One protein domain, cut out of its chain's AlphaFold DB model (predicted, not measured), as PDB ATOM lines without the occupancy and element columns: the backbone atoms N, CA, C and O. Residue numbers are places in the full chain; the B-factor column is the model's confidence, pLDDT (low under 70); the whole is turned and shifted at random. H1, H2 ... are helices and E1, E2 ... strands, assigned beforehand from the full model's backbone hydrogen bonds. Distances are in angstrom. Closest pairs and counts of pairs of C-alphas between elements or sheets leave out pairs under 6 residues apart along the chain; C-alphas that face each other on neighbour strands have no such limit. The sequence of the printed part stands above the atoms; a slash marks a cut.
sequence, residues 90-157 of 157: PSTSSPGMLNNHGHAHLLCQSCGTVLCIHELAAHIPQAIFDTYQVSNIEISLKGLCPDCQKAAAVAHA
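This is residues 90 to 157 of the 157 residues of the protein "Ferric uptake regulation protein" of Methylophilus sp. TWE2 (UniProt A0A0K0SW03). What does the model look like? It is a slender rod: a small sheet of three strands, E2, E1 and E3, with helix H2 running out beyond one end of it and a long loop that holds the short helix H1 reaching out beyond the other. The unnamed stretch of residues 90 to 103 lies on H1's side of the sheet, and residues 130 to 135 stand free. What is it made of? The printed part has 68 residues with three named strands and two named helices, in the order E1, E2, H1, E3, H2; the class is mixed, helices and strands, with under half of the residues in named elements. The sheet's order is E2, E1, E3, mixed; the whole is only just extended, close to loose, with a radius of gyration of the C-alphas of 16.7 A and spans of 52 by 22 by 16 A.

Where are the strands? E1 is residues 104 to 108, 12.9 A from first to last C-alpha, beginning at C-alpha 104 at (-22.462, -17.260, -21.871). E2 is residues 114 to 117, 9.8 A, and E3 is residues 139 to 143, 13.5 A. Where are the helices? H1 is residues 127 to 131, 6.5 A, and H2 is residues 146 to 155, 14.6 A, ending at C-alpha 155 at (4.974, -25.685, -13.769).

How is the sheet paired? E1, the inner strand, is parallel to E3 at 23 degrees; C-alphas 106 and 141 face each other at 4.6 A, and N 107 and O 141 are within hydrogen-bond range at 2.8 A. E1 and E2 form a hairpin, antiparallel at 149 degrees, with N 106 and O 115 at 2.8 A. Where do the helices stand? H2 is only just on the sheet, with 5 pairs of C-alphas within 10 A, and only grazes it with residues 146 to 149. H1 is not on the sheet, with 0 pairs of C-alphas within 10 A, and is apart from H2. What do the helix backbones show? In H2 every O i to N i+4 pair is within hydrogen-bond range; in H1 0 of 1 are, and 1 of 2 O i to N i+3 pairs.

How far does it reach? The two C-alphas farthest apart, those of Asp 130 and Ala 157, are 52.9 A apart. Is the printed part unbroken? It has no cut and no long link, and it ends at residue 157, the chain's last. Where is confidence low? The mean pLDDT of the printed part is 76.7, with residues 90 to 102, residue 121 and residues 155 to 157 under 70.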
ATOM      1  N   PRO A  90     -39.879 -15.011 -29.304       39.84
ATOM      2  CA  PRO A  90     -39.851 -14.629 -27.903       39.84
ATOM      3  C   PRO A  90     -40.625 -15.698 -27.125       39.84
ATOM      4  O   PRO A  90     -41.841 -15.815 -27.248       39.84
ATOM      5  N   SER A  91     -39.901 -16.531 -26.379       41.31
ATOM      6  CA  SER A  91     -40.495 -17.478 -25.441       41.31
ATOM      7  C   SER A  91     -41.145 -16.690 -24.304       41.31
ATOM      8  O   SER A  91     -40.468 -16.032 -23.511       41.31
ATOM      9  N   THR A  92     -42.475 -16.718 -24.268       45.81
ATOM     10  CA  THR A  92     -43.310 -16.132 -23.222       45.81
ATOM     11  C   THR A  92     -43.095 -16.871 -21.904       45.81
ATOM     12  O   THR A  92     -43.746 -17.884 -21.653       45.81
ATOM     13  N   SER A  93     -42.233 -16.357 -21.033       44.94
ATOM     14  CA  SER A  93     -42.241 -16.751 -19.620       44.94
ATOM     15  C   SER A  93     -41.607 -15.653 -18.770       44.94
ATOM     16  O   SER A  93     -40.401 -15.473 -18.796       44.94
ATOM     17  N   SER A  94     -42.441 -14.941 -18.015       43.31
ATOM     18  CA  SER A  94     -42.066 -14.026 -16.927       43.31
ATOM     19  C   SER A  94     -41.227 -12.781 -17.301       43.31
ATOM     20  O   SER A  94     -40.081 -12.898 -17.733       43.31
ATOM     21  N   PRO A  95     -41.738 -11.558 -17.050       45.75
ATOM     22  CA  PRO A  95     -40.906 -10.355 -17.030       45.75
ATOM     23  C   PRO A  95     -39.691 -10.571 -16.108       45.75
ATOM     24  O   PRO A  95     -39.857 -10.998 -14.966       45.75
ATOM     25  N   GLY A  96     -38.477 -10.346 -16.616       48.97
ATOM     26  CA  GLY A  96     -37.231 -10.482 -15.851       48.97
ATOM     27  C   GLY A  96     -36.525 -11.844 -15.937       48.97
ATOM     28  O   GLY A  96     -35.465 -12.005 -15.329       48.97
ATOM     29  N   MET A  97     -37.054 -12.818 -16.692       47.34
ATOM     30  CA  MET A  97     -36.379 -14.098 -16.955       47.34
ATOM     31  C   MET A  97     -36.001 -14.223 -18.438       47.34
ATOM     32  O   MET A  97     -36.839 -14.134 -19.334       47.34
ATOM     33  N   LEU A  98     -34.705 -14.391 -18.718       52.50
ATOM     34  CA  LEU A  98     -34.181 -14.481 -20.082       52.50
ATOM     35  C   LEU A  98     -34.239 -15.918 -20.599       52.50
ATOM     36  O   LEU A  98     -33.237 -16.625 -20.649       52.50
ATOM     37  N   ASN A  99     -35.408 -16.340 -21.057       45.28
ATOM     38  CA  ASN A  99     -35.615 -17.710 -21.552       45.28
ATOM     39  C   ASN A  99     -34.949 -17.941 -22.923       45.28
ATOM     40  O   ASN A  99     -34.763 -19.079 -23.339       45.28
ATOM     41  N   ASN A 100     -34.581 -16.852 -23.614       42.91
ATOM     42  CA  ASN A 100     -33.991 -16.848 -24.959       42.91
ATOM     43  C   ASN A 100     -32.530 -16.360 -25.015       42.91
ATOM     44  O   ASN A 100     -31.905 -16.460 -26.071       42.91
ATOM     45  N   HIS A 101     -31.968 -15.866 -23.905       52.25
ATOM     46  CA  HIS A 101     -30.588 -15.351 -23.832       52.25
ATOM     47  C   HIS A 101     -29.727 -16.101 -22.799       52.25
ATOM     48  O   HIS A 101     -28.774 -15.546 -22.263       52.25
ATOM     49  N   GLY A 102     -30.033 -17.377 -22.537       57.66
ATOM     50  CA  GLY A 102     -29.316 -18.243 -21.587       57.66
ATOM     51  C   GLY A 102     -27.932 -18.708 -22.054       57.66
ATOM     52  O   GLY A 102     -27.570 -19.866 -21.849       57.66
ATOM     53  N   HIS A 103     -27.174 -17.841 -22.727       76.56
ATOM     54  CA  HIS A 103     -25.867 -18.174 -23.270       76.56
ATOM     55  C   HIS A 103     -24.760 -17.301 -22.701       76.56
ATOM     56  O   HIS A 103     -24.871 -16.078 -22.690       76.56
ATOM     57  N   ALA A 104     -23.673 -17.942 -22.287       86.06
ATOM     58  CA  ALA A 104     -22.462 -17.260 -21.871       86.06
ATOM     59  C   ALA A 104     -21.237 -17.795 -22.604       86.06
ATOM     60  O   ALA A 104     -21.160 -18.973 -22.961       86.06
ATOM     61  N   HIS A 105     -20.257 -16.915 -22.771       90.25
ATOM     62  CA  HIS A 105     -18.952 -17.233 -23.327       90.25
ATOM     63  C   HIS A 105     -17.946 -17.388 -22.184       90.25
ATOM     64  O   HIS A 105     -17.637 -16.417 -21.494       90.25
ATOM     65  N   LEU A 106     -17.420 -18.592 -21.979       91.81
ATOM     66  CA  LEU A 106     -16.295 -18.837 -21.082       91.81
ATOM     67  C   LEU A 106     -14.987 -18.659 -21.858       91.81
ATOM     68  O   LEU A 106     -14.660 -19.479 -22.714       91.81
ATOM     69  N   LEU A 107     -14.246 -17.600 -21.549       93.69
ATOM     70  CA  LEU A 107     -12.955 -17.267 -22.138       93.69
ATOM     71  C   LEU A 107     -11.812 -17.757 -21.240       93.69
ATOM     72  O   LEU A 107     -11.705 -17.360 -20.075       93.69
ATOM     73  N   CYS A 108     -10.919 -18.574 -21.801       93.44
ATOM     74  CA  CYS A 108      -9.651 -18.899 -21.159       93.44
ATOM     75  C   CYS A 108      -8.673 -17.728 -21.304       93.44
ATOM     76  O   CYS A 108      -8.275 -17.387 -22.415       93.44
ATOM     77  N   GLN A 109      -8.226 -17.164 -20.188       92.19
ATOM     78  CA  GLN A 109      -7.302 -16.030 -20.163       92.19
ATOM     79  C   GLN A 109      -5.857 -16.413 -20.513       92.19
ATOM     80  O   GLN A 109      -5.043 -15.535 -20.766       92.19
ATOM     81  N   SER A 110      -5.531 -17.711 -20.543       93.31
ATOM     82  CA  SER A 110      -4.183 -18.180 -20.886       93.31
ATOM     83  C   SER A 110      -4.022 -18.534 -22.363       93.31
ATOM     84  O   SER A 110      -2.992 -18.212 -22.944       93.31
ATOM     85  N   CYS A 111      -4.998 -19.213 -22.974       92.00
ATOM     86  CA  CYS A 111      -4.895 -19.686 -24.363       92.00
ATOM     87  C   CYS A 111      -5.920 -19.054 -25.315       92.00
ATOM     88  O   CYS A 111      -5.907 -19.343 -26.507       92.00
ATOM     89  N   GLY A 112      -6.850 -18.241 -24.807       90.94
ATOM     90  CA  GLY A 112      -7.883 -17.596 -25.619       90.94
ATOM     91  C   GLY A 112      -8.983 -18.534 -26.131       90.94
ATOM     92  O   GLY A 112      -9.828 -18.110 -26.920       90.94
ATOM     93  N   THR A 113      -9.011 -19.812 -25.737       93.00
ATOM     94  CA  THR A 113     -10.127 -20.720 -26.062       93.00
ATOM     95  C   THR A 113     -11.438 -20.159 -25.517       93.00
ATOM     96  O   THR A 113     -11.487 -19.690 -24.380       93.00
ATOM     97  N   VAL A 114     -12.501 -20.244 -26.318       93.31
ATOM     98  CA  VAL A 114     -13.849 -19.837 -25.913       93.31
ATOM     99  C   VAL A 114     -14.780 -21.039 -25.945       93.31
ATOM    100  O   VAL A 114     -14.897 -21.718 -26.966       93.31
ATOM    101  N   LEU A 115     -15.455 -21.283 -24.827       91.56
ATOM    102  CA  LEU A 115     -16.496 -22.294 -24.696       91.56
ATOM    103  C   LEU A 115     -17.854 -21.624 -24.501       91.56
ATOM    104  O   LEU A 115     -18.014 -20.702 -23.707       91.56
ATOM    105  N   CYS A 116     -18.846 -22.143 -25.204       88.25
ATOM    106  CA  CYS A 116     -20.215 -21.668 -25.159       88.25
ATOM    107  C   CYS A 116     -21.050 -22.462 -24.147       88.25
ATOM    108  O   CYS A 116     -21.273 -23.662 -24.327       88.25
ATOM    109  N   ILE A 117     -21.562 -21.791 -23.119       85.31
ATOM    110  CA  ILE A 117     -22.494 -22.358 -22.136       85.31
ATOM    111  C   ILE A 117     -23.908 -22.027 -22.598       85.31
ATOM    112  O   ILE A 117     -24.201 -20.864 -22.837       85.31
ATOM    113  N   HIS A 118     -24.774 -23.030 -22.757       73.12
ATOM    114  CA  HIS A 118     -26.091 -22.872 -23.397       73.12
ATOM    115  C   HIS A 118     -27.289 -22.953 -22.439       73.12
ATOM    116  O   HIS A 118     -28.421 -22.763 -22.874       73.12
ATOM    117  N   GLU A 119     -27.046 -23.241 -21.162       70.88
ATOM    118  CA  GLU A 119     -28.077 -23.424 -20.132       70.88
ATOM    119  C   GLU A 119     -27.807 -22.503 -18.936       70.88
ATOM    120  O   GLU A 119     -27.843 -22.917 -17.779       70.88
ATOM    121  N   LEU A 120     -27.466 -21.239 -19.208       71.62
ATOM    122  CA  LEU A 120     -27.229 -20.272 -18.142       71.62
ATOM    123  C   LEU A 120     -28.550 -19.666 -17.659       71.62
ATOM    124  O   LEU A 120     -29.222 -18.946 -18.395       71.62
ATOM    125  N   ALA A 121     -28.869 -19.890 -16.388       68.94
ATOM    126  CA  ALA A 121     -29.911 -19.160 -15.680       68.94
ATOM    127  C   ALA A 121     -29.290 -17.943 -14.977       68.94
ATOM    128  O   ALA A 121     -28.766 -18.053 -13.870       68.94
ATOM    129  N   ALA A 122     -29.322 -16.783 -15.636       70.88
ATOM    130  CA  ALA A 122     -28.904 -15.513 -15.045       70.88
ATOM    131  C   ALA A 122     -30.131 -14.656 -14.712       70.88
ATOM    132  O   ALA A 122     -31.020 -14.480 -15.545       70.88
ATOM    133  N   HIS A 123     -30.165 -14.105 -13.498       78.50
ATOM    134  CA  HIS A 123     -31.169 -13.120 -13.111       78.50
ATOM    135  C   HIS A 123     -30.661 -11.717 -13.444       78.50
ATOM    136  O   HIS A 123     -29.605 -11.310 -12.955       78.50
ATOM    137  N   ILE A 124     -31.417 -10.979 -14.257       78.69
ATOM    138  CA  ILE A 124     -31.157  -9.565 -14.532       78.69
ATOM    139  C   ILE A 124     -32.287  -8.746 -13.905       78.69
ATOM    140  O   ILE A 124     -33.452  -9.025 -14.196       78.69
ATOM    141  N   PRO A 125     -31.978  -7.746 -13.059       84.38
ATOM    142  CA  PRO A 125     -33.001  -6.925 -12.423       84.38
ATOM    143  C   PRO A 125     -33.933  -6.259 -13.444       84.38
ATOM    144  O   PRO A 125     -33.471  -5.564 -14.350       84.38
ATOM    145  N   GLN A 126     -35.248  -6.414 -13.253       81.62
ATOM    146  CA  GLN A 126     -36.271  -5.875 -14.162       81.62
ATOM    147  C   GLN A 126     -36.163  -4.351 -14.350       81.62
ATOM    148  O   GLN A 126     -36.361  -3.859 -15.458       81.62
ATOM    149  N   ALA A 127     -35.742  -3.628 -13.306       87.62
ATOM    150  CA  ALA A 127     -35.577  -2.173 -13.319       87.62
ATOM    151  C   ALA A 127     -34.654  -1.649 -14.443       87.62
ATOM    152  O   ALA A 127     -34.759  -0.489 -14.845       87.62
ATOM    153  N   ILE A 128     -33.755  -2.489 -14.972       85.62
ATOM    154  CA  ILE A 128     -32.911  -2.134 -16.121       85.62
ATOM    155  C   ILE A 128     -33.762  -1.991 -17.388       85.62
ATOM    156  O   ILE A 128     -33.601  -1.021 -18.121       85.62
ATOM    157  N   PHE A 129     -34.694  -2.911 -17.643       83.00
ATOM    158  CA  PHE A 129     -35.545  -2.879 -18.839       83.00
ATOM    159  C   PHE A 129     -36.592  -1.765 -18.792       83.00
ATOM    160  O   PHE A 129     -37.037  -1.295 -19.834       83.00
ATOM    161  N   ASP A 130     -36.947  -1.313 -17.590       84.62
ATOM    162  CA  ASP A 130     -37.874  -0.196 -17.404       84.62
ATOM    163  C   ASP A 130     -37.213   1.157 -17.736       84.62
ATOM    164  O   ASP A 130     -37.902   2.139 -18.009       84.62
ATOM    165  N   THR A 131     -35.876   1.218 -17.723       91.19
ATOM    166  CA  THR A 131     -35.093   2.450 -17.929       91.19
ATOM    167  C   THR A 131     -34.256   2.449 -19.209       91.19
ATOM    168  O   THR A 131     -33.907   3.520 -19.704       91.19
ATOM    169  N   TYR A 132     -33.967   1.278 -19.784       82.81
ATOM    170  CA  TYR A 132     -33.155   1.124 -20.990       82.81
ATOM    171  C   TYR A 132     -33.883   0.327 -22.073       82.81
ATOM    172  O   TYR A 132     -34.425  -0.748 -21.829       82.81
ATOM    173  N   GLN A 133     -33.775   0.796 -23.320       82.69
ATOM    174  CA  GLN A 133     -34.107  -0.013 -24.490       82.69
ATOM    175  C   GLN A 133     -32.955  -0.986 -24.781       82.69
ATOM    176  O   GLN A 133     -32.030  -0.684 -25.535       82.69
ATOM    177  N   VAL A 134     -32.991  -2.154 -24.144       80.00
ATOM    178  CA  VAL A 134     -31.962  -3.190 -24.302       80.00
ATOM    179  C   VAL A 134     -32.136  -3.908 -25.643       80.00
ATOM    180  O   VAL A 134     -33.169  -4.522 -25.896       80.00
ATOM    181  N   SER A 135     -31.112  -3.851 -26.494       73.94
ATOM    182  CA  SER A 135     -31.092  -4.522 -27.803       73.94
ATOM    183  C   SER A 135     -30.308  -5.837 -27.813       73.94
ATOM    184  O   SER A 135     -30.547  -6.679 -28.676       73.94
ATOM    185  N   ASN A 136     -29.376  -6.029 -26.874       74.56
ATOM    186  CA  ASN A 136     -28.553  -7.231 -26.766       74.56
ATOM    187  C   ASN A 136     -28.052  -7.446 -25.330       74.56
ATOM    188  O   ASN A 136     -27.828  -6.483 -24.597       74.56
ATOM    189  N   ILE A 137     -27.833  -8.707 -24.957       77.69
ATOM    190  CA  ILE A 137     -27.255  -9.111 -23.672       77.69
ATOM    191  C   ILE A 137     -26.159 -10.133 -23.956       77.69
ATOM    192  O   ILE A 137     -26.411 -11.157 -24.588       77.69
ATOM    193  N   GLU A 138     -24.951  -9.859 -23.468       79.44
ATOM    194  CA  GLU A 138     -23.801 -10.754 -23.571       79.44
ATOM    195  C   GLU A 138     -23.230 -11.016 -22.178       79.44
ATOM    196  O   GLU A 138     -22.949 -10.084 -21.424       79.44
ATOM    197  N   ILE A 139     -23.055 -12.294 -21.837       84.94
ATOM    198  CA  ILE A 139     -22.462 -12.718 -20.569       84.94
ATOM    199  C   ILE A 139     -21.128 -13.393 -20.877       84.94
ATOM    200  O   ILE A 139     -21.073 -14.378 -21.612       84.94
ATOM    201  N   SER A 140     -20.050 -12.878 -20.289       87.25
ATOM    202  CA  SER A 140     -18.708 -13.444 -20.428       87.25
ATOM    203  C   SER A 140     -18.159 -13.854 -19.067       87.25
ATOM    204  O   SER A 140     -18.143 -13.065 -18.123       87.25
ATOM    205  N   LEU A 141     -17.707 -15.101 -18.976       89.44
ATOM    206  CA  LEU A 141     -16.990 -15.652 -17.834       89.44
ATOM    207  C   LEU A 141     -15.514 -15.755 -18.213       89.44
ATOM    208  O   LEU A 141     -15.189 -16.236 -19.296       89.44
ATOM    209  N   LYS A 142     -14.609 -15.326 -17.334       92.56
ATOM    210  CA  LYS A 142     -13.160 -15.355 -17.584       92.56
ATOM    211  C   LYS A 142     -12.475 -16.239 -16.555       92.56
ATOM    212  O   LYS A 142     -12.787 -16.159 -15.370       92.56
ATOM    213  N   GLY A 143     -11.565 -17.092 -17.011       93.00
ATOM    214  CA  GLY A 143     -10.824 -18.003 -16.141       93.00
ATOM    215  C   GLY A 143      -9.809 -18.840 -16.909       93.00
ATOM    216  O   GLY A 143      -9.306 -18.412 -17.942       93.00
ATOM    217  N   LEU A 144      -9.509 -20.045 -16.424       94.94
ATOM    218  CA  LEU A 144      -8.592 -20.984 -17.077       94.94
ATOM    219  C   LEU A 144      -9.347 -22.222 -17.560       94.94
ATOM    220  O   LEU A 144     -10.148 -22.788 -16.816       94.94
ATOM    221  N   CYS A 145      -9.074 -22.679 -18.785       94.25
ATOM    222  CA  CYS A 145      -9.583 -23.967 -19.258       94.25
ATOM    223  C   CYS A 145      -8.886 -25.137 -18.529       94.25
ATOM    224  O   CYS A 145      -7.791 -24.944 -17.988       94.25
ATOM    225  N   PRO A 146      -9.465 -26.354 -18.534       93.88
ATOM    226  CA  PRO A 146      -8.874 -27.514 -17.860       93.88
ATOM    227  C   PRO A 146      -7.426 -27.805 -18.275       93.88
ATOM    228  O   PRO A 146      -6.612 -28.177 -17.434       93.88
ATOM    229  N   ASP A 147      -7.085 -27.592 -19.547       93.88
ATOM    230  CA  ASP A 147      -5.732 -27.839 -20.054       93.88
ATOM    231  C   ASP A 147      -4.724 -26.821 -19.510       93.88
ATOM    232  O   ASP A 147      -3.640 -27.194 -19.067       93.88
ATOM    233  N   CYS A 148      -5.107 -25.541 -19.439       95.06
ATOM    234  CA  CYS A 148      -4.264 -24.496 -18.854       95.06
ATOM    235  C   CYS A 148      -4.135 -24.642 -17.333       95.06
ATOM    236  O   CYS A 148      -3.066 -24.380 -16.788       95.06
ATOM    237  N   GLN A 149      -5.185 -25.102 -16.644       94.94
ATOM    238  CA  GLN A 149      -5.104 -25.419 -15.214       94.94
ATOM    239  C   GLN A 149      -4.092 -26.543 -14.949       94.94
ATOM    240  O   GLN A 149      -3.259 -26.423 -14.053       94.94
ATOM    241  N   LYS A 150      -4.113 -27.610 -15.761       93.75
ATOM    242  CA  LYS A 150      -3.139 -28.710 -15.668       93.75
ATOM    243  C   LYS A 150      -1.716 -28.242 -15.976       93.75
ATOM    244  O   LYS A 150      -0.803 -28.584 -15.234       93.75
ATOM    245  N   ALA A 151      -1.527 -27.445 -17.028       90.00
ATOM    246  CA  ALA A 151      -0.211 -26.919 -17.394       90.00
ATOM    247  C   ALA A 151       0.395 -26.046 -16.282       90.00
ATOM    248  O   ALA A 151       1.572 -26.193 -15.957       90.00
ATOM    249  N   ALA A 152      -0.416 -25.192 -15.648       82.19
ATOM    250  CA  ALA A 152       0.020 -24.370 -14.521       82.19
ATOM    251  C   ALA A 152       0.391 -25.212 -13.287       82.19
ATOM    252  O   ALA A 152       1.378 -24.917 -12.621       82.19
ATOM    253  N   ALA A 153      -0.355 -26.285 -13.003       75.69
ATOM    254  CA  ALA A 153      -0.053 -27.181 -11.887       75.69
ATOM    255  C   ALA A 153       1.283 -27.928 -12.064       75.69
ATOM    256  O   ALA A 153       1.994 -28.133 -11.086       75.69
ATOM    257  N   VAL A 154       1.645 -28.295 -13.299       71.31
ATOM    258  CA  VAL A 154       2.930 -28.954 -13.611       71.31
ATOM    259  C   VAL A 154       4.109 -27.980 -13.527       71.31
ATOM    260  O   VAL A 154       5.197 -28.386 -13.148       71.31
ATOM    261  N   ALA A 155       3.913 -26.697 -13.838       61.66
ATOM    262  CA  ALA A 155       4.974 -25.685 -13.769       61.66
ATOM    263  C   ALA A 155       5.377 -25.291 -12.330       61.66
ATOM    264  O   ALA A 155       6.409 -24.649 -12.138       61.66
ATOM    265  N   HIS A 156       4.560 -25.645 -11.335       55.81
ATOM    266  CA  HIS A 156       4.788 -25.354  -9.916       55.81
ATOM    267  C   HIS A 156       5.119 -26.598  -9.073       55.81
ATOM    268  O   HIS A 156       5.205 -26.487  -7.849       55.81
ATOM    269  N   ALA A 157       5.284 -27.756  -9.716       49.47
ATOM    270  CA  ALA A 157       5.756 -29.000  -9.109       49.47
ATOM    271  C   ALA A 157       7.243 -29.207  -9.423       49.47
ATOM    272  O   ALA A 157       7.957 -29.699  -8.523       49.47
TER     273      ALA A 157